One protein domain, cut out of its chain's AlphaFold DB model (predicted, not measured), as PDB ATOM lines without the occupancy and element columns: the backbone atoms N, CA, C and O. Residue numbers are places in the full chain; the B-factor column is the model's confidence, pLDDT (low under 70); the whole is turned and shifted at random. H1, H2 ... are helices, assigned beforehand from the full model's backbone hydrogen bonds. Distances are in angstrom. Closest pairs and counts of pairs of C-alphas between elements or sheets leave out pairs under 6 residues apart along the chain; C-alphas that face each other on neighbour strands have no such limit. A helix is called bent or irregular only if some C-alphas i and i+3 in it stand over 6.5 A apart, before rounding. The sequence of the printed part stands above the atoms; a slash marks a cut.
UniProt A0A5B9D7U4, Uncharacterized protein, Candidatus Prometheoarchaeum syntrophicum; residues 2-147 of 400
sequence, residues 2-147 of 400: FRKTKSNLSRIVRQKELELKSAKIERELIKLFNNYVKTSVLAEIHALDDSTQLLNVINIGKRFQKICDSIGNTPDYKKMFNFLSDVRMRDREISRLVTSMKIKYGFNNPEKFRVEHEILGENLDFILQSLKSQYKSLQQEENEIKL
ATOM      1  N   PHE A   2      -5.332 -17.191 -34.004       30.59
ATOM      2  CA  PHE A   2      -4.711 -17.823 -32.813       30.59
ATOM      3  C   PHE A   2      -3.340 -17.286 -32.332       30.59
ATOM      4  O   PHE A   2      -2.954 -17.507 -31.184       30.59
ATOM      5  N   ARG A   3      -2.577 -16.572 -33.173       30.27
ATOM      6  CA  ARG A   3      -1.304 -15.947 -32.752       30.27
ATOM      7  C   ARG A   3      -1.513 -14.691 -31.894       30.27
ATOM      8  O   ARG A   3      -0.731 -14.459 -30.977       30.27
ATOM      9  N   LYS A   4      -2.588 -13.923 -32.132       30.61
ATOM     10  CA  LYS A   4      -2.905 -12.712 -31.350       30.61
ATOM     11  C   LYS A   4      -3.389 -13.064 -29.934       30.61
ATOM     12  O   LYS A   4      -2.931 -12.447 -28.975       30.61
ATOM     13  N   THR A   5      -4.192 -14.120 -29.774       35.81
ATOM     14  CA  THR A   5      -4.679 -14.604 -28.464       35.81
ATOM     15  C   THR A   5      -3.573 -15.166 -27.565       35.81
ATOM     16  O   THR A   5      -3.569 -14.874 -26.371       35.81
ATOM     17  N   LYS A   6      -2.573 -15.875 -28.114       36.91
ATOM     18  CA  LYS A   6      -1.387 -16.315 -27.344       36.91
ATOM     19  C   LYS A   6      -0.563 -15.145 -26.785       36.91
ATOM     20  O   LYS A   6      -0.077 -15.235 -25.660       36.91
ATOM     21  N   SER A   7      -0.430 -14.046 -27.536       44.69
ATOM     22  CA  SER A   7       0.319 -12.863 -27.080       44.69
ATOM     23  C   SER A   7      -0.393 -12.128 -25.935       44.69
ATOM     24  O   SER A   7       0.244 -11.803 -24.931       44.69
ATOM     25  N   ASN A   8      -1.721 -11.985 -26.015       45.62
ATOM     26  CA  ASN A   8      -2.531 -11.361 -24.965       45.62
ATOM     27  C   ASN A   8      -2.563 -12.197 -23.684       45.62
ATOM     28  O   ASN A   8      -2.401 -11.634 -22.607       45.62
ATOM     29  N   LEU A   9      -2.667 -13.528 -23.776       46.56
ATOM     30  CA  LEU A   9      -2.559 -14.394 -22.597       46.56
ATOM     31  C   LEU A   9      -1.187 -14.277 -21.928       46.56
ATOM     32  O   LEU A   9      -1.119 -14.178 -20.709       46.56
ATOM     33  N   SER A  10      -0.097 -14.223 -22.699       50.53
ATOM     34  CA  SER A  10       1.246 -14.062 -22.125       50.53
ATOM     35  C   SER A  10       1.425 -12.719 -21.403       50.53
ATOM     36  O   SER A  10       2.066 -12.659 -20.355       50.53
ATOM     37  N   ARG A  11       0.804 -11.648 -21.918       48.88
ATOM     38  CA  ARG A  11       0.791 -10.322 -21.293       48.88
ATOM     39  C   ARG A  11      -0.068 -10.301 -20.028       48.88
ATOM     40  O   ARG A  11       0.395  -9.793 -19.017       48.88
ATOM     41  N   ILE A  12      -1.258 -10.905 -20.061       56.47
ATOM     42  CA  ILE A  12      -2.156 -11.023 -18.900       56.47
ATOM     43  C   ILE A  12      -1.505 -11.862 -17.796       56.47
ATOM     44  O   ILE A  12      -1.551 -11.475 -16.636       56.47
ATOM     45  N   VAL A  13      -0.848 -12.972 -18.145       52.12
ATOM     46  CA  VAL A  13      -0.109 -13.814 -17.191       52.12
ATOM     47  C   VAL A  13       1.060 -13.044 -16.588       52.12
ATOM     48  O   VAL A  13       1.213 -13.039 -15.375       52.12
ATOM     49  N   ARG A  14       1.841 -12.323 -17.400       52.97
ATOM     50  CA  ARG A  14       2.948 -11.490 -16.905       52.97
ATOM     51  C   ARG A  14       2.462 -10.356 -15.998       52.97
ATOM     52  O   ARG A  14       3.116 -10.049 -15.009       52.97
ATOM     53  N   GLN A  15       1.324  -9.750 -16.318       53.88
ATOM     54  CA  GLN A  15       0.712  -8.698 -15.511       53.88
ATOM     55  C   GLN A  15       0.169  -9.254 -14.186       53.88
ATOM     56  O   GLN A  15       0.478  -8.710 -13.134       53.88
ATOM     57  N   LYS A  16      -0.492 -10.415 -14.218       58.12
ATOM     58  CA  LYS A  16      -0.910 -11.169 -13.026       58.12
ATOM     59  C   LYS A  16       0.266 -11.624 -12.159       58.12
ATOM     60  O   LYS A  16       0.174 -11.584 -10.941       58.12
ATOM     61  N   GLU A  17       1.375 -12.050 -12.758       58.66
ATOM     62  CA  GLU A  17       2.600 -12.400 -12.026       58.66
ATOM     63  C   GLU A  17       3.212 -11.180 -11.328       58.66
ATOM     64  O   GLU A  17       3.692 -11.301 -10.203       58.66
ATOM     65  N   LEU A  18       3.199 -10.011 -11.976       60.62
ATOM     66  CA  LEU A  18       3.647  -8.754 -11.371       60.62
ATOM     67  C   LEU A  18       2.715  -8.323 -10.227       60.62
ATOM     68  O   LEU A  18       3.202  -7.953  -9.163       60.62
ATOM     69  N   GLU A  19       1.399  -8.452 -10.407       63.62
ATOM     70  CA  GLU A  19       0.394  -8.195  -9.364       63.62
ATOM     71  C   GLU A  19       0.580  -9.118  -8.149       63.62
ATOM     72  O   GLU A  19       0.608  -8.646  -7.016       63.62
ATOM     73  N   LEU A  20       0.774 -10.425  -8.362       64.81
ATOM     74  CA  LEU A  20       0.980 -11.400  -7.282       64.81
ATOM     75  C   LEU A  20       2.275 -11.152  -6.502       64.81
ATOM     76  O   LEU A  20       2.317 -11.347  -5.288       64.81
ATOM     77  N   LYS A  21       3.330 -10.704  -7.184       66.12
ATOM     78  CA  LYS A  21       4.597 -10.349  -6.537       66.12
ATOM     79  C   LYS A  21       4.499  -9.048  -5.757       66.12
ATOM     80  O   LYS A  21       4.965  -9.005  -4.623       66.12
ATOM     81  N   SER A  22       3.834  -8.037  -6.319       68.50
ATOM     82  CA  SER A  22       3.511  -6.799  -5.605       68.50
ATOM     83  C   SER A  22       2.698  -7.101  -4.346       68.50
ATOM     84  O   SER A  22       3.016  -6.585  -3.285       68.50
ATOM     85  N   ALA A  23       1.716  -8.003  -4.436       75.25
ATOM     86  CA  ALA A  23       0.912  -8.426  -3.294       75.25
ATOM     87  C   ALA A  23       1.726  -9.190  -2.234       75.25
ATOM     88  O   ALA A  23       1.433  -9.082  -1.046       75.25
ATOM     89  N   LYS A  24       2.749  -9.961  -2.626       76.56
ATOM     90  CA  LYS A  24       3.641 -10.637  -1.670       76.56
ATOM     91  C   LYS A  24       4.490  -9.628  -0.889       76.56
ATOM     92  O   LYS A  24       4.505  -9.692   0.336       76.56
ATOM     93  N   ILE A  25       5.125  -8.688  -1.592       77.56
ATOM     94  CA  ILE A  25       5.905  -7.599  -0.978       77.56
ATOM     95  C   ILE A  25       5.012  -6.780  -0.045       77.56
ATOM     96  O   ILE A  25       5.370  -6.511   1.096       77.56
ATOM     97  N   GLU A  26       3.809  -6.444  -0.507       83.69
ATOM     98  CA  GLU A  26       2.825  -5.708   0.276       83.69
ATOM     99  C   GLU A  26       2.438  -6.449   1.568       83.69
ATOM    100  O   GLU A  26       2.427  -5.845   2.635       83.69
ATOM    101  N   ARG A  27       2.200  -7.768   1.515       84.25
ATOM    102  CA  ARG A  27       1.923  -8.586   2.713       84.25
ATOM    103  C   ARG A  27       3.088  -8.626   3.696       84.25
ATOM    104  O   ARG A  27       2.858  -8.609   4.904       84.25
ATOM    105  N   GLU A  28       4.318  -8.725   3.203       80.12
ATOM    106  CA  GLU A  28       5.506  -8.735   4.060       80.12
ATOM    107  C   GLU A  28       5.673  -7.383   4.764       80.12
ATOM    108  O   GLU A  28       5.806  -7.356   5.988       80.12
ATOM    109  N   LEU A  29       5.527  -6.271   4.034       83.31
ATOM    110  CA  LEU A  29       5.541  -4.918   4.600       83.31
ATOM    111  C   LEU A  29       4.419  -4.703   5.624       83.31
ATOM    112  O   LEU A  29       4.677  -4.159   6.697       83.31
ATOM    113  N   ILE A  30       3.205  -5.188   5.343       86.62
ATOM    114  CA  ILE A  30       2.084  -5.185   6.294       86.62
ATOM    115  C   ILE A  30       2.457  -5.929   7.579       86.62
ATOM    116  O   ILE A  30       2.277  -5.406   8.678       86.62
ATOM    117  N   LYS A  31       2.988  -7.151   7.460       83.19
ATOM    118  CA  LYS A  31       3.362  -7.973   8.617       83.19
ATOM    119  C   LYS A  31       4.418  -7.274   9.470       83.19
ATOM    120  O   LYS A  31       4.293  -7.259  10.691       83.19
ATOM    121  N   LEU A  32       5.432  -6.696   8.834       81.38
ATOM    122  CA  LEU A  32       6.510  -5.983   9.513       81.38
ATOM    123  C   LEU A  32       5.993  -4.743  10.223       81.38
ATOM    124  O   LEU A  32       6.240  -4.583  11.412       81.38
ATOM    125  N   PHE A  33       5.237  -3.902   9.517       86.31
ATOM    126  CA  PHE A  33       4.655  -2.699  10.089       86.31
ATOM    127  C   PHE A  33       3.756  -3.031  11.283       86.31
ATOM    128  O   PHE A  33       3.940  -2.469  12.356       86.31
ATOM    129  N   ASN A  34       2.862  -4.014  11.148       86.25
ATOM    130  CA  ASN A  34       2.008  -4.460  12.249       86.25
ATOM    131  C   ASN A  34       2.816  -5.023  13.428       86.25
ATOM    132  O   ASN A  34       2.462  -4.778  14.580       86.25
ATOM    133  N   ASN A  35       3.903  -5.751  13.159       83.50
ATOM    134  CA  ASN A  35       4.790  -6.232  14.211       83.50
ATOM    135  C   ASN A  35       5.450  -5.063  14.955       83.50
ATOM    136  O   ASN A  35       5.361  -5.023  16.173       83.50
ATOM    137  N   TYR A  36       6.006  -4.082  14.238       82.31
ATOM    138  CA  TYR A  36       6.608  -2.885  14.837       82.31
ATOM    139  C   TYR A  36       5.603  -2.059  15.647       82.31
ATOM    140  O   TYR A  36       5.898  -1.655  16.769       82.31
ATOM    141  N   VAL A  37       4.391  -1.851  15.124       86.00
ATOM    142  CA  VAL A  37       3.317  -1.169  15.861       86.00
ATOM    143  C   VAL A  37       3.015  -1.899  17.166       86.00
ATOM    144  O   VAL A  37       2.905  -1.267  18.212       86.00
ATOM    145  N   LYS A  38       2.933  -3.232  17.133       85.19
ATOM    146  CA  LYS A  38       2.655  -4.035  18.325       85.19
ATOM    147  C   LYS A  38       3.802  -4.001  19.337       85.19
ATOM    148  O   LYS A  38       3.549  -3.813  20.521       85.19
ATOM    149  N   THR A  39       5.035  -4.226  18.889       79.00
ATOM    150  CA  THR A  39       6.190  -4.427  19.778       79.00
ATOM    151  C   THR A  39       6.805  -3.135  20.283       79.00
ATOM    152  O   THR A  39       7.451  -3.166  21.320       79.00
ATOM    153  N   SER A  40       6.637  -2.030  19.557       77.00
ATOM    154  CA  SER A  40       7.286  -0.758  19.882       77.00
ATOM    155  C   SER A  40       6.267   0.310  20.263       77.00
ATOM    156  O   SER A  40       6.389   0.906  21.316       77.00
ATOM    157  N   VAL A  41       5.204   0.513  19.478       81.56
ATOM    158  CA  VAL A  41       4.268   1.630  19.726       81.56
ATOM    159  C   VAL A  41       3.251   1.291  20.816       81.56
ATOM    160  O   VAL A  41       3.129   1.999  21.810       81.56
ATOM    161  N   LEU A  42       2.501   0.201  20.634       84.12
ATOM    162  CA  LEU A  42       1.460  -0.207  21.579       84.12
ATOM    163  C   LEU A  42       2.063  -0.646  22.911       84.12
ATOM    164  O   LEU A  42       1.534  -0.285  23.957       84.12
ATOM    165  N   ALA A  43       3.171  -1.389  22.878       82.12
ATOM    166  CA  ALA A  43       3.875  -1.802  24.086       82.12
ATOM    167  C   ALA A  43       4.343  -0.597  24.921       82.12
ATOM    168  O   ALA A  43       4.102  -0.582  26.125       82.12
ATOM    169  N   GLU A  44       4.930   0.430  24.290       79.19
ATOM    170  CA  GLU A  44       5.341   1.659  24.983       79.19
ATOM    171  C   GLU A  44       4.136   2.418  25.553       79.19
ATOM    172  O   GLU A  44       4.154   2.791  26.720       79.19
ATOM    173  N   ILE A  45       3.047   2.589  24.791       83.19
ATOM    174  CA  ILE A  45       1.843   3.270  25.303       83.19
ATOM    175  C   ILE A  45       1.223   2.509  26.483       83.19
ATOM    176  O   ILE A  45       0.820   3.128  27.464       83.19
ATOM    177  N   HIS A  46       1.147   1.178  26.415       83.19
ATOM    178  CA  HIS A  46       0.596   0.363  27.500       83.19
ATOM    179  C   HIS A  46       1.484   0.347  28.749       83.19
ATOM    180  O   HIS A  46       0.954   0.267  29.853       83.19
ATOM    181  N   ALA A  47       2.807   0.452  28.595       79.56
ATOM    182  CA  ALA A  47       3.728   0.596  29.720       79.56
ATOM    183  C   ALA A  47       3.580   1.950  30.443       79.56
ATOM    184  O   ALA A  47       4.005   2.079  31.587       79.56
ATOM    185  N   LEU A  48       2.960   2.940  29.793       75.12
ATOM    186  CA  LEU A  48       2.759   4.302  30.294       75.12
ATOM    187  C   LEU A  48       1.314   4.563  30.757       75.12
ATOM    188  O   LEU A  48       0.848   5.701  30.699       75.12
ATOM    189  N   ASP A  49       0.583   3.532  31.199       72.06
ATOM    190  CA  ASP A  49      -0.811   3.656  31.661       72.06
ATOM    191  C   ASP A  49      -0.929   4.272  33.073       72.06
ATOM    192  O   ASP A  49      -1.519   3.674  33.969       72.06
ATOM    193  N   ASP A  50      -0.400   5.485  33.259       70.12
ATOM    194  CA  ASP A  50      -0.597   6.327  34.447       70.12
ATOM    195  C   ASP A  50      -0.668   7.825  34.066       70.12
ATOM    196  O   ASP A  50      -0.129   8.275  33.051       70.12
ATOM    197  N   SER A  51      -1.353   8.612  34.894       64.56
ATOM    198  CA  SER A  51      -1.656  10.035  34.716       64.56
ATOM    199  C   SER A  51      -0.422  10.921  34.503       64.56
ATOM    200  O   SER A  51      -0.434  11.759  33.601       64.56
ATOM    201  N   THR A  52       0.664  10.698  35.248       72.19
ATOM    202  CA  THR A  52       1.922  11.465  35.157       72.19
ATOM    203  C   THR A  52       2.630  11.295  33.807       72.19
ATOM    204  O   THR A  52       3.339  12.193  33.352       72.19
ATOM    205  N   GLN A  53       2.374  10.189  33.102       76.75
ATOM    206  CA  GLN A  53       3.031   9.823  31.843       76.75
ATOM    207  C   GLN A  53       2.200  10.155  30.589       76.75
ATOM    208  O   GLN A  53       2.644   9.915  29.461       76.75
ATOM    209  N   LEU A  54       1.016  10.768  30.737       79.38
ATOM    210  CA  LEU A  54       0.113  11.058  29.612       79.38
ATOM    211  C   LEU A  54       0.767  11.913  28.509       79.38
ATOM    212  O   LEU A  54       0.490  11.718  27.323       79.38
ATOM    213  N   LEU A  55       1.644  12.857  28.864       80.75
ATOM    214  CA  LEU A  55       2.346  13.689  27.880       80.75
ATOM    215  C   LEU A  55       3.301  12.866  26.999       80.75
ATOM    216  O   LEU A  55       3.366  13.111  25.792       80.75
ATOM    217  N   ASN A  56       3.949  11.835  27.552       80.94
ATOM    218  CA  ASN A  56       4.777  10.902  26.784       80.94
ATOM    219  C   ASN A  56       3.927  10.074  25.811       80.94
ATOM    220  O   ASN A  56       4.266   9.973  24.632       80.94
ATOM    221  N   VAL A  57       2.763   9.581  26.250       84.38
ATOM    222  CA  VAL A  57       1.798   8.882  25.379       84.38
ATOM    223  C   VAL A  57       1.359   9.765  24.204       84.38
ATOM    224  O   VAL A  57       1.284   9.315  23.058       84.38
ATOM    225  N   ILE A  58       1.092  11.048  24.461       84.75
ATOM    226  CA  ILE A  58       0.701  12.009  23.420       84.75
ATOM    227  C   ILE A  58       1.845  12.258  22.437       84.75
ATOM    228  O   ILE A  58       1.602  12.343  21.229       84.75
ATOM    229  N   ASN A  59       3.077  12.369  22.930       83.06
ATOM    230  CA  ASN A  59       4.258  12.557  22.092       83.06
ATOM    231  C   ASN A  59       4.520  11.339  21.196       83.06
ATOM    232  O   ASN A  59       4.738  11.517  19.993       83.06
ATOM    233  N   ILE A  60       4.396  10.120  21.731       84.81
ATOM    234  CA  ILE A  60       4.467   8.868  20.959       84.81
ATOM    235  C   ILE A  60       3.399   8.863  19.860       84.81
ATOM    236  O   ILE A  60       3.722   8.646  18.691       84.81
ATOM    237  N   GLY A  61       2.146   9.189  20.196       85.62
ATOM    238  CA  GLY A  61       1.049   9.261  19.227       85.62
ATOM    239  C   GLY A  61       1.309  10.253  18.088       85.62
ATOM    240  O   GLY A  61       1.171   9.905  16.917       85.62
ATOM    241  N   LYS A  62       1.764  11.474  18.409       85.69
ATOM    242  CA  LYS A  62       2.119  12.492  17.401       85.69
ATOM    243  C   LYS A  62       3.280  12.048  16.509       85.69
ATOM    244  O   LYS A  62       3.280  12.337  15.312       85.69
ATOM    245  N   ARG A  63       4.293  11.381  17.068       83.69
ATOM    246  CA  ARG A  63       5.449  10.899  16.296       83.69
ATOM    247  C   ARG A  63       5.066   9.732  15.389       83.69
ATOM    248  O   ARG A  63       5.461   9.722  14.226       83.69
ATOM    249  N   PHE A  64       4.230   8.817  15.874       86.44
ATOM    250  CA  PHE A  64       3.675   7.735  15.068       86.44
ATOM    251  C   PHE A  64       2.849   8.258  13.884       86.44
ATOM    252  O   PHE A  64       3.059   7.820  12.754       86.44
ATOM    253  N   GLN A  65       2.008   9.272  14.106       88.25
ATOM    254  CA  GLN A  65       1.251   9.928  13.036       88.25
ATOM    255  C   GLN A  65       2.176  10.489  11.940       88.25
ATOM    256  O   GLN A  65       1.979  10.214  10.758       88.25
ATOM    257  N   LYS A  66       3.259  11.187  12.319       87.31
ATOM    258  CA  LYS A  66       4.264  11.690  11.357       87.31
ATOM    259  C   LYS A  66       4.921  10.571  10.541       87.31
ATOM    260  O   LYS A  66       5.251  10.772   9.369       87.31
ATOM    261  N   ILE A  67       5.118   9.394  11.135       85.31
ATOM    262  CA  ILE A  67       5.643   8.211  10.439       85.31
ATOM    263  C   ILE A  67       4.623   7.684   9.430       85.31
ATOM    264  O   ILE A  67       4.982   7.444   8.278       85.31
ATOM    265  N   CYS A  68       3.354   7.555   9.825       88.31
ATOM    266  CA  CYS A  68       2.269   7.147   8.933       88.31
ATOM    267  C   CYS A  68       2.113   8.109   7.744       88.31
ATOM    268  O   CYS A  68       2.014   7.655   6.599       88.31
ATOM    269  N   ASP A  69       2.197   9.418   7.986       87.38
ATOM    270  CA  ASP A  69       2.183  10.445   6.941       87.38
ATOM    271  C   ASP A  69       3.396  10.324   6.008       87.38
ATOM    272  O   ASP A  69       3.270  10.387   4.783       87.38
ATOM    273  N   SER A  70       4.585  10.085   6.568       86.44
ATOM    274  CA  SER A  70       5.815   9.884   5.791       86.44
ATOM    275  C   SER A  70       5.733   8.645   4.894       86.44
ATOM    276  O   SER A  70       6.153   8.688   3.735       86.44
ATOM    277  N   ILE A  71       5.148   7.551   5.391       84.88
ATOM    278  CA  ILE A  71       4.877   6.343   4.602       84.88
ATOM    279  C   ILE A  71       3.880   6.665   3.478       84.88
ATOM    280  O   ILE A  71       4.142   6.332   2.323       84.88
ATOM    281  N   GLY A  72       2.786   7.372   3.777       84.94
ATOM    282  CA  GLY A  72       1.772   7.755   2.786       84.94
ATOM    283  C   GLY A  72       2.294   8.665   1.668       84.94
ATOM    284  O   GLY A  72       1.856   8.562   0.520       84.94
ATOM    285  N   ASN A  73       3.267   9.520   1.982       85.38
ATOM    286  CA  ASN A  73       3.877  10.447   1.030       85.38
ATOM    287  C   ASN A  73       5.033   9.838   0.221       85.38
ATOM    288  O   ASN A  73       5.398  10.381  -0.826       85.38
ATOM    289  N   THR A  74       5.584   8.698   0.648       82.88
ATOM    290  CA  THR A  74       6.701   8.041  -0.044       82.88
ATOM    291  C   THR A  74       6.234   7.437  -1.383       82.88
ATOM    292  O   THR A  74       5.337   6.588  -1.389       82.88
ATOM    293  N   PRO A  75       6.834   7.818  -2.533       78.94
ATOM    294  CA  PRO A  75       6.416   7.346  -3.859       78.94
ATOM    295  C   PRO A  75       6.375   5.822  -4.008       78.94
ATOM    296  O   PRO A  75       5.474   5.294  -4.660       78.94
ATOM    297  N   ASP A  76       7.312   5.130  -3.362       77.62
ATOM    298  CA  ASP A  76       7.465   3.676  -3.415       77.62
ATOM    299  C   ASP A  76       6.247   2.919  -2.861       77.62
ATOM    300  O   ASP A  76       5.895   1.850  -3.365       77.62
ATOM    301  N   TYR A  77       5.552   3.495  -1.873       81.56
ATOM    302  CA  TYR A  77       4.389   2.878  -1.230       81.56
ATOM    303  C   TYR A  77       3.053   3.295  -1.861       81.56
ATOM    304  O   TYR A  77       2.039   2.645  -1.619       81.56
ATOM    305  N   LYS A  78       3.022   4.317  -2.732       80.75
ATOM    306  CA  LYS A  78       1.773   4.856  -3.321       80.75
ATOM    307  C   LYS A  78       0.942   3.830  -4.094       80.75
ATOM    308  O   LYS A  78      -0.266   3.997  -4.227       80.75
ATOM    309  N   LYS A  79       1.576   2.780  -4.623       77.56
ATOM    310  CA  LYS A  79       0.906   1.708  -5.380       77.56
ATOM    311  C   LYS A  79       0.450   0.531  -4.506       77.56
ATOM    312  O   LYS A  79      -0.147  -0.402  -5.031       77.56
ATOM    313  N   MET A  80       0.721   0.571  -3.201       85.06
ATOM    314  CA  MET A  80       0.427  -0.499  -2.246       85.06
ATOM    315  C   MET A  80      -0.830  -0.161  -1.437       85.06
ATOM    316  O   MET A  80      -0.766   0.314  -0.304       85.06
ATOM    317  N   PHE A  81      -1.994  -0.350  -2.059       84.69
ATOM    318  CA  PHE A  81      -3.279   0.044  -1.485       84.69
ATOM    319  C   PHE A  81      -3.584  -0.623  -0.133       84.69
ATOM    320  O   PHE A  81      -4.013   0.060   0.797       84.69
ATOM    321  N   ASN A  82      -3.350  -1.930  -0.002       86.38
ATOM    322  CA  ASN A  82      -3.626  -2.672   1.229       86.38
ATOM    323  C   ASN A  82      -2.664  -2.256   2.341       86.38
ATOM    324  O   ASN A  82      -3.089  -2.075   3.477       86.38
ATOM    325  N   PHE A  83      -1.387  -2.043   2.012       88.81
ATOM    326  CA  PHE A  83      -0.408  -1.569   2.988       88.81
ATOM    327  C   PHE A  83      -0.758  -0.172   3.503       88.81
ATOM    328  O   PHE A  83      -0.810   0.040   4.711       88.81
ATOM    329  N   LEU A  84      -1.091   0.767   2.611       89.44
ATOM    330  CA  LEU A  84      -1.527   2.108   3.010       89.44
ATOM    331  C   LEU A  84      -2.842   2.092   3.802       89.44
ATOM    332  O   LEU A  84      -3.032   2.918   4.696       89.44
ATOM    333  N   SER A  85      -3.747   1.161   3.493       90.38
ATOM    334  CA  SER A  85      -4.973   0.954   4.267       90.38
ATOM    335  C   SER A  85      -4.663   0.497   5.695       90.38
ATOM    336  O   SER A  85      -5.205   1.067   6.641       90.38
ATOM    337  N   ASP A  86      -3.751  -0.463   5.862       91.25
ATOM    338  CA  ASP A  86      -3.311  -0.941   7.178       91.25
ATOM    339  C   ASP A  86      -2.594   0.157   7.974       91.25
ATOM    340  O   ASP A  86      -2.883   0.350   9.155       91.25
ATOM    341  N   VAL A  87      -1.733   0.947   7.325       90.06
ATOM    342  CA  VAL A  87      -1.061   2.103   7.945       90.06
ATOM    343  C   VAL A  87      -2.080   3.095   8.509       90.06
ATOM    344  O   VAL A  87      -1.990   3.474   9.674       90.06
ATOM    345  N   ARG A  88      -3.104   3.459   7.726       89.75
ATOM    346  CA  ARG A  88      -4.186   4.352   8.180       89.75
ATOM    347  C   ARG A  88      -5.044   3.736   9.280       89.75
ATOM    348  O   ARG A  88      -5.536   4.452  10.150       89.75
ATOM    349  N   MET A  89      -5.274   2.426   9.229       91.25
ATOM    350  CA  MET A  89      -6.022   1.721  10.267       91.25
ATOM    351  C   MET A  89      -5.284   1.798  11.607       91.25
ATOM    352  O   MET A  89      -5.906   2.146  12.610       91.25
ATOM    353  N   ARG A  90      -3.968   1.547  11.615       88.25
ATOM    354  CA  ARG A  90      -3.143   1.635  12.829       88.25
ATOM    355  C   ARG A  90      -3.002   3.062  13.343       88.25
ATOM    356  O   ARG A  90      -3.113   3.270  14.544       88.25
ATOM    357  N   ASP A  91      -2.849   4.050  12.465       89.75
ATOM    358  CA  ASP A  91      -2.849   5.469  12.855       89.75
ATOM    359  C   ASP A  91      -4.132   5.861  13.611       89.75
ATOM    360  O   ASP A  91      -4.095   6.435  14.704       89.75
ATOM    361  N   ARG A  92      -5.295   5.447  13.092       88.75
ATOM    362  CA  ARG A  92      -6.591   5.670  13.752       88.75
ATOM    363  C   ARG A  92      -6.716   4.933  15.081       88.75
ATOM    364  O   ARG A  92      -7.319   5.468  16.009       88.75
ATOM    365  N   GLU A  93      -6.198   3.713  15.174       90.00
ATOM    366  CA  GLU A  93      -6.197   2.920  16.407       90.00
ATOM    367  C   GLU A  93      -5.388   3.611  17.510       90.00
ATOM    368  O   GLU A  93      -5.920   3.855  18.594       90.00
ATOM    369  N   ILE A  94      -4.153   4.020  17.207       87.19
ATOM    370  CA  ILE A  94      -3.293   4.750  18.146       87.19
ATOM    371  C   ILE A  94      -3.918   6.098  18.521       87.19
ATOM    372  O   ILE A  94      -3.986   6.439  19.700       87.19
ATOM    373  N   SER A  95      -4.467   6.837  17.555       87.56
ATOM    374  CA  SER A  95      -5.161   8.106  17.816       87.56
ATOM    375  C   SER A  95      -6.348   7.946  18.775       87.56
ATOM    376  O   SER A  95      -6.545   8.769  19.676       87.56
ATOM    377  N   ARG A  96      -7.137   6.872  18.625       88.31
ATOM    378  CA  ARG A  96      -8.238   6.544  19.546       88.31
ATOM    379  C   ARG A  96      -7.728   6.182  20.933       88.31
ATOM    380  O   ARG A  96      -8.296   6.656  21.912       88.31
ATOM    381  N   LEU A  97      -6.657   5.395  21.020       86.19
ATOM    382  CA  LEU A  97      -6.044   5.008  22.290       86.19
ATOM    383  C   LEU A  97      -5.538   6.232  23.066       86.19
ATOM    384  O   LEU A  97      -5.901   6.421  24.224       86.19
ATOM    385  N   VAL A  98      -4.797   7.121  22.398       85.81
ATOM    386  CA  VAL A  98      -4.318   8.385  22.978       85.81
ATOM    387  C   VAL A  98      -5.492   9.252  23.444       85.81
ATOM    388  O   VAL A  98      -5.445   9.837  24.523       85.81
ATOM    389  N   THR A  99      -6.571   9.328  22.660       85.38
ATOM    390  CA  THR A  99      -7.775  10.090  23.033       85.38
ATOM    391  C   THR A  99      -8.470   9.492  24.257       85.38
ATOM    392  O   THR A  99      -8.853  10.231  25.161       85.38
ATOM    393  N   SER A 100      -8.576   8.164  24.328       86.38
ATOM    394  CA  SER A 100      -9.117   7.459  25.494       86.38
ATOM    395  C   SER A 100      -8.308   7.763  26.756       86.38
ATOM    396  O   SER A 100      -8.880   8.133  27.780       86.38
ATOM    397  N   MET A 101      -6.974   7.725  26.672       84.19
ATOM    398  CA  MET A 101      -6.098   8.064  27.798       84.19
ATOM    399  C   MET A 101      -6.215   9.537  28.218       84.19
ATOM    400  O   MET A 101      -6.252   9.829  29.412       84.19
ATOM    401  N   LYS A 102      -6.371  10.468  27.265       83.31
ATOM    402  CA  LYS A 102      -6.648  11.886  27.570       83.31
ATOM    403  C   LYS A 102      -7.934  12.076  28.371       83.31
ATOM    404  O   LYS A 102      -7.962  12.915  29.270       83.31
ATOM    405  N   ILE A 103      -8.981  11.322  28.039       84.06
ATOM    406  CA  ILE A 103     -10.266  11.355  28.747       84.06
ATOM    407  C   ILE A 103     -10.116  10.710  30.130       84.06
ATOM    408  O   ILE A 103     -10.472  11.339  31.122       84.06
ATOM    409  N   LYS A 104      -9.533   9.503  30.200       83.69
ATOM    410  CA  LYS A 104      -9.315   8.731  31.440       83.69
ATOM    411  C   LYS A 104      -8.583   9.548  32.507       83.69
ATOM    412  O   LYS A 104      -8.979   9.520  33.667       83.69
ATOM    413  N   TYR A 105      -7.547  10.287  32.114       79.69
ATOM    414  CA  TYR A 105      -6.687  11.020  33.050       79.69
ATOM    415  C   TYR A 105      -6.965  12.528  33.128       79.69
ATOM    416  O   TYR A 105      -6.371  13.214  33.955       79.69
ATOM    417  N   GLY A 106      -7.898  13.049  32.325       75.06
ATOM    418  CA  GLY A 106      -8.320  14.449  32.374       75.06
ATOM    419  C   GLY A 106      -7.244  15.423  31.892       75.06
ATOM    420  O   GLY A 106      -6.791  16.256  32.668       75.06
ATOM    421  N   PHE A 107      -6.869  15.338  30.608       70.25
ATOM    422  CA  PHE A 107      -5.779  16.087  29.944       70.25
ATOM    423  C   PHE A 107      -5.721  17.610  30.208       70.25
ATOM    424  O   PHE A 107      -4.665  18.214  30.065       70.25
ATOM    425  N   ASN A 108      -6.821  18.232  30.641       67.62
ATOM    426  CA  ASN A 108      -6.894  19.663  30.949       67.62
ATOM    427  C   ASN A 108      -6.660  19.996  32.439       67.62
ATOM    428  O   ASN A 108      -6.939  21.116  32.856       67.62
ATOM    429  N   ASN A 109      -6.192  19.043  33.250       67.12
ATOM    430  CA  ASN A 109      -5.866  19.255  34.661       67.12
ATOM    431  C   ASN A 109      -4.341  19.434  34.864       67.12
ATOM    432  O   ASN A 109      -3.624  18.436  34.949       67.12
ATOM    433  N   PRO A 110      -3.829  20.674  34.967       61.09
ATOM    434  CA  PRO A 110      -2.391  20.952  35.043       61.09
ATOM    435  C   PRO A 110      -1.698  20.382  36.295       61.09
ATOM    436  O   PRO A 110      -0.483  20.212  36.282       61.09
ATOM    437  N   GLU A 111      -2.438  20.030  37.349       62.44
ATOM    438  CA  GLU A 111      -1.871  19.457  38.579       62.44
ATOM    439  C   GLU A 111      -1.485  17.974  38.432       62.44
ATOM    440  O   GLU A 111      -0.687  17.465  39.218       62.44
ATOM    441  N   LYS A 112      -2.020  17.276  37.416       59.91
ATOM    442  CA  LYS A 112      -1.882  15.818  37.237       59.91
ATOM    443  C   LYS A 112      -0.780  15.384  36.266       59.91
ATOM    444  O   LYS A 112      -0.463  14.200  36.205       59.91
ATOM    445  N   PHE A 113      -0.178  16.312  35.519       61.69
ATOM    446  CA  PHE A 113       0.761  15.993  34.435       61.69
ATOM    447  C   PHE A 113       2.185  16.450  34.750       61.69
ATOM    448  O   PHE A 113       2.688  17.413  34.175       61.69
ATOM    449  N   ARG A 114       2.852  15.744  35.668       58.88
ATOM    450  CA  ARG A 114       4.302  15.861  35.865       58.88
ATOM    451  C   ARG A 114       4.981  14.703  35.146       58.88
ATOM    452  O   ARG A 114       4.822  13.564  35.560       58.88
ATOM    453  N   VAL A 115       5.714  14.996  34.076       60.72
ATOM    454  CA  VAL A 115       6.509  13.983  33.370       60.72
ATOM    455  C   VAL A 115       7.757  13.715  34.193       60.72
ATOM    456  O   VAL A 115       8.589  14.605  34.344       60.72
ATOM    457  N   GLU A 116       7.885  12.511  34.743       60.97
ATOM    458  CA  GLU A 116       9.069  12.162  35.537       60.97
ATOM    459  C   GLU A 116      10.313  12.006  34.653       60.97
ATOM    460  O   GLU A 116      11.396  12.418  35.051       60.97
ATOM    461  N   HIS A 117      10.161  11.427  33.456       63.38
ATOM    462  CA  HIS A 117      11.241  11.184  32.496       63.38
ATOM    463  C   HIS A 117      10.696  11.340  31.069       63.38
ATOM    464  O   HIS A 117       9.673  10.743  30.736       63.38
ATOM    465  N   GLU A 118      11.346  12.136  30.218       65.19
ATOM    466  CA  GLU A 118      10.950  12.268  28.810       65.19
ATOM    467  C   GLU A 118      11.414  11.040  28.019       65.19
ATOM    468  O   GLU A 118      12.605  10.727  27.969       65.19
ATOM    469  N   ILE A 119      10.474  10.332  27.390       63.56
ATOM    470  CA  ILE A 119      10.807   9.196  26.528       63.56
ATOM    471  C   ILE A 119      11.046   9.727  25.119       63.56
ATOM    472  O   ILE A 119      10.117  10.067  24.378       63.56
ATOM    473  N   LEU A 120      12.319   9.780  24.734       56.50
ATOM    474  CA  LEU A 120      12.727  10.044  23.364       56.50
ATOM    475  C   LEU A 120      12.280   8.860  22.499       56.50
ATOM    476  O   LEU A 120      12.871   7.787  22.530       56.50
ATOM    477  N   GLY A 121      11.219   9.050  21.711       56.09
ATOM    478  CA  GLY A 121      10.705   8.055  20.757       56.09
ATOM    479  C   GLY A 121      11.647   7.753  19.576       56.09
ATOM    480  O   GLY A 121      11.184   7.616  18.446       56.09
ATOM    481  N   GLU A 122      12.962   7.708  19.799       57.03
ATOM    482  CA  GLU A 122      14.022   7.424  18.820       57.03
ATOM    483  C   GLU A 122      13.836   6.061  18.138       57.03
ATOM    484  O   GLU A 122      14.090   5.924  16.940       57.03
ATOM    485  N   ASN A 123      13.267   5.087  18.853       60.81
ATOM    486  CA  ASN A 123      12.927   3.765  18.321       60.81
ATOM    487  C   ASN A 123      11.895   3.815  17.178       60.81
ATOM    488  O   ASN A 123      11.823   2.891  16.364       60.81
ATOM    489  N   LEU A 124      11.103   4.888  17.081       62.66
ATOM    490  CA  LEU A 124      10.048   5.018  16.076       62.66
ATOM    491  C   LEU A 124      10.602   5.391  14.694       62.66
ATOM    492  O   LEU A 124      10.113   4.890  13.682       62.66
ATOM    493  N   ASP A 125      11.669   6.189  14.619       66.25
ATOM    494  CA  ASP A 125      12.289   6.548  13.333       66.25
ATOM    495  C   ASP A 125      13.007   5.346  12.691       66.25
ATOM    496  O   ASP A 125      13.124   5.252  11.461       66.25
ATOM    497  N   PHE A 126      13.396   4.360  13.508       67.38
ATOM    498  CA  PHE A 126      13.928   3.074  13.059       67.38
ATOM    499  C   PHE A 126      12.915   2.283  12.214       67.38
ATOM    500  O   PHE A 126      13.303   1.526  11.324       67.38
ATOM    501  N   ILE A 127      11.608   2.503  12.417       67.00
ATOM    502  CA  ILE A 127      10.540   1.870  11.629       67.00
ATOM    503  C   ILE A 127      10.639   2.311  10.163       67.00
ATOM    504  O   ILE A 127      10.610   1.477   9.257       67.00
ATOM    505  N   LEU A 128      10.826   3.612   9.913       67.06
ATOM    506  CA  LEU A 128      10.988   4.156   8.559       67.06
ATOM    507  C   LEU A 128      12.271   3.658   7.894       67.06
ATOM    508  O   LEU A 128      12.257   3.317   6.710       67.06
ATOM    509  N   GLN A 129      13.377   3.616   8.635       71.00
ATOM    510  CA  GLN A 129      14.653   3.134   8.106       71.00
ATOM    511  C   GLN A 129      14.606   1.633   7.787       71.00
ATOM    512  O   GLN A 129      15.048   1.228   6.711       71.00
ATOM    513  N   SER A 130      14.004   0.826   8.664       71.44
ATOM    514  CA  SER A 130      13.849  -0.619   8.478       71.44
ATOM    515  C   SER A 130      12.947  -0.945   7.283       71.44
ATOM    516  O   SER A 130      13.337  -1.716   6.404       71.44
ATOM    517  N   LEU A 131      11.793  -0.275   7.165       71.06
ATOM    518  CA  LEU A 131      10.888  -0.441   6.020       71.06
ATOM    519  C   LEU A 131      11.540  -0.019   4.696       71.06
ATOM    520  O   LEU A 131      11.375  -0.706   3.686       71.06
ATOM    521  N   LYS A 132      12.314   1.076   4.683       74.69
ATOM    522  CA  LYS A 132      13.066   1.512   3.494       74.69
ATOM    523  C   LYS A 132      14.182   0.533   3.125       74.69
ATOM    524  O   LYS A 132      14.352   0.225   1.947       74.69
ATOM    525  N   SER A 133      14.936   0.048   4.111       75.06
ATOM    526  CA  SER A 133      16.034  -0.904   3.912       75.06
ATOM    527  C   SER A 133      15.528  -2.229   3.343       75.06
ATOM    528  O   SER A 133      16.035  -2.712   2.329       75.06
ATOM    529  N   GLN A 134      14.454  -2.775   3.915       70.81
ATOM    530  CA  GLN A 134      13.873  -4.017   3.417       70.81
ATOM    531  C   GLN A 134      13.215  -3.855   2.051       70.81
ATOM    532  O   GLN A 134      13.369  -4.728   1.203       70.81
ATOM    533  N   TYR A 135      12.557  -2.723   1.790       73.94
ATOM    534  CA  TYR A 135      12.041  -2.440   0.454       73.94
ATOM    535  C   TYR A 135      13.160  -2.417  -0.603       73.94
ATOM    536  O   TYR A 135      13.022  -3.037  -1.657       73.94
ATOM    537  N   LYS A 136      14.302  -1.780  -0.302       75.44
ATOM    538  CA  LYS A 136      15.484  -1.794  -1.183       75.44
ATOM    539  C   LYS A 136      16.062  -3.196  -1.379       75.44
ATOM    540  O   LYS A 136      16.393  -3.549  -2.507       75.44
ATOM    541  N   SER A 137      16.150  -3.993  -0.315       68.50
ATOM    542  CA  SER A 137      16.628  -5.381  -0.381       68.50
ATOM    543  C   SER A 137      15.738  -6.241  -1.290       68.50
ATOM    544  O   SER A 137      16.224  -6.903  -2.205       68.50
ATOM    545  N   LEU A 138      14.414  -6.124  -1.140       67.00
ATOM    546  CA  LEU A 138      13.439  -6.821  -1.985       67.00
ATOM    547  C   LEU A 138      13.518  -6.381  -3.459       67.00
ATOM    548  O   LEU A 138      13.357  -7.205  -4.361       67.00
ATOM    549  N   GLN A 139      13.799  -5.101  -3.730       69.44
ATOM    550  CA  GLN A 139      14.052  -4.615  -5.094       69.44
ATOM    551  C   GLN A 139      15.367  -5.155  -5.684       69.44
ATOM    552  O   GLN A 139      15.418  -5.479  -6.873       69.44
ATOM    553  N   GLN A 140      16.433  -5.251  -4.884       71.56
ATOM    554  CA  GLN A 140      17.716  -5.810  -5.321       71.56
ATOM    555  C   GLN A 140      17.593  -7.295  -5.668       71.56
ATOM    556  O   GLN A 140      17.993  -7.690  -6.764       71.56
ATOM    557  N   GLU A 141      16.937  -8.081  -4.814       66.38
ATOM    558  CA  GLU A 141      16.649  -9.492  -5.081       66.38
ATOM    559  C   GLU A 141      15.840  -9.656  -6.386       66.38
ATOM    560  O   GLU A 141      16.079 -10.559  -7.193       66.38
ATOM    561  N   GLU A 142      14.917  -8.728  -6.673       65.94
ATOM    562  CA  GLU A 142      14.166  -8.735  -7.929       65.94
ATOM    563  C   GLU A 142      15.057  -8.482  -9.156       65.94
ATOM    564  O   GLU A 142      14.893  -9.133 -10.198       65.94
ATOM    565  N   ASN A 143      15.998  -7.546  -9.050       71.31
ATOM    566  CA  ASN A 143      16.929  -7.227 -10.128       71.31
ATOM    567  C   ASN A 143      17.884  -8.392 -10.414       71.31
ATOM    568  O   ASN A 143      18.089  -8.732 -11.581       71.31
ATOM    569  N   GLU A 144      18.371  -9.072  -9.379       65.00
ATOM    570  CA  GLU A 144      19.207 -10.269  -9.508       65.00
ATOM    571  C   GLU A 144      18.452 -11.423 -10.183       65.00
ATOM    572  O   GLU A 144      18.958 -12.060 -11.112       65.00
ATOM    573  N   ILE A 145      17.189 -11.650  -9.808       67.12
ATOM    574  CA  ILE A 145      16.340 -12.667 -10.446       67.12
ATOM    575  C   ILE A 145      16.066 -12.325 -11.920       67.12
ATOM    576  O   ILE A 145      16.012 -13.231 -12.764       67.12
ATOM    577  N   LYS A 146      15.866 -11.042 -12.259       69.62
ATOM    578  CA  LYS A 146      15.695 -10.594 -13.655       69.62
ATOM    579  C   LYS A 146      16.953 -10.873 -14.474       69.62
ATOM    580  O   LYS A 146      16.833 -11.479 -15.541       69.62
ATOM    581  N   LEU A 147      18.125 -10.527 -13.944       72.81
ATOM    582  CA  LEU A 147      19.426 -10.814 -14.550       72.81
ATOM    583  C   LEU A 147      19.624 -12.318 -14.779       72.81
ATOM    584  O   LEU A 147      19.900 -12.742 -15.901       72.81
TER     585      LEU A 147
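Overview. This is residues 2 to 147 of the 400 residues of an uncharacterized protein of Candidatus Prometheoarchaeum syntrophicum (UniProt A0A5B9D7U4). Four long helices form a loose up-and-down bundle, each running against the one before it, with H1 and H2 between H3 and H4. Residues 2 to 20 of H1, the longest helix, stick out from one end as an arm. The printed part has 146 residues, all helix by class, with four named helices in the order H1, H2, H3, H4 and no named strand. It is loose, with a radius of gyration of the C-alphas of 20.8 A, and a rod spanning 80 by 26 by 21 A.

Arrangement. H1, residues 2 to 47, and H2, residues 51 to 73, form a helical hairpin, touching at Ile 45 and Val 57, their closest C-alphas, 5.6 A apart. H2 and H3, residues 81 to 105, form another, at a shallow tilt of 17 degrees; their closest C-alphas, Ser 51 and Tyr 105, are 5.4 A apart. H1 touches H3 with residues 26 to 42 alone, the same way; the closest C-alphas, Ile 30 and Phe 83, are 5.5 A apart. H4, residues 122 to 147, touches H1, opposite ways at a shallow tilt of 22 degrees, with the closest C-alphas, Tyr 36 and Ile 127, 7.0 A apart. H4 also touches H2, the closest C-alphas being Ile 67 and Leu 128, 7.0 A apart. H3 and H4 are apart. O i to N i+4 pairs are within hydrogen-bond range throughout H3, and in 40 of 42 in H1, 17 of 19 in H2 and 19 of 22 in H4.

Along the chain. H1 begins at C-alpha 2 (-4.711, -17.823, -32.813) and is 65.7 A long. It is only just irregular, C-alphas 39 and 42 being 6.6 A apart; H2, 34.1 A, is irregular, with C-alphas 52 and 55 7.6 A apart. H3 is 36.4 A long and H4 38.4 A, ending at C-alpha 147 (19.426, -10.814, -14.550).

Size, cuts and confidence. The C-alphas farthest apart, Phe 2 and Glu 111, are 80.6 A apart. The printed part has no cut; the link from H3 to H4, residues 106 to 121, is long. Mean pLDDT of the printed part is 73.8, and 51 residues are under 70, among them 2 to 22 and 108 to 128.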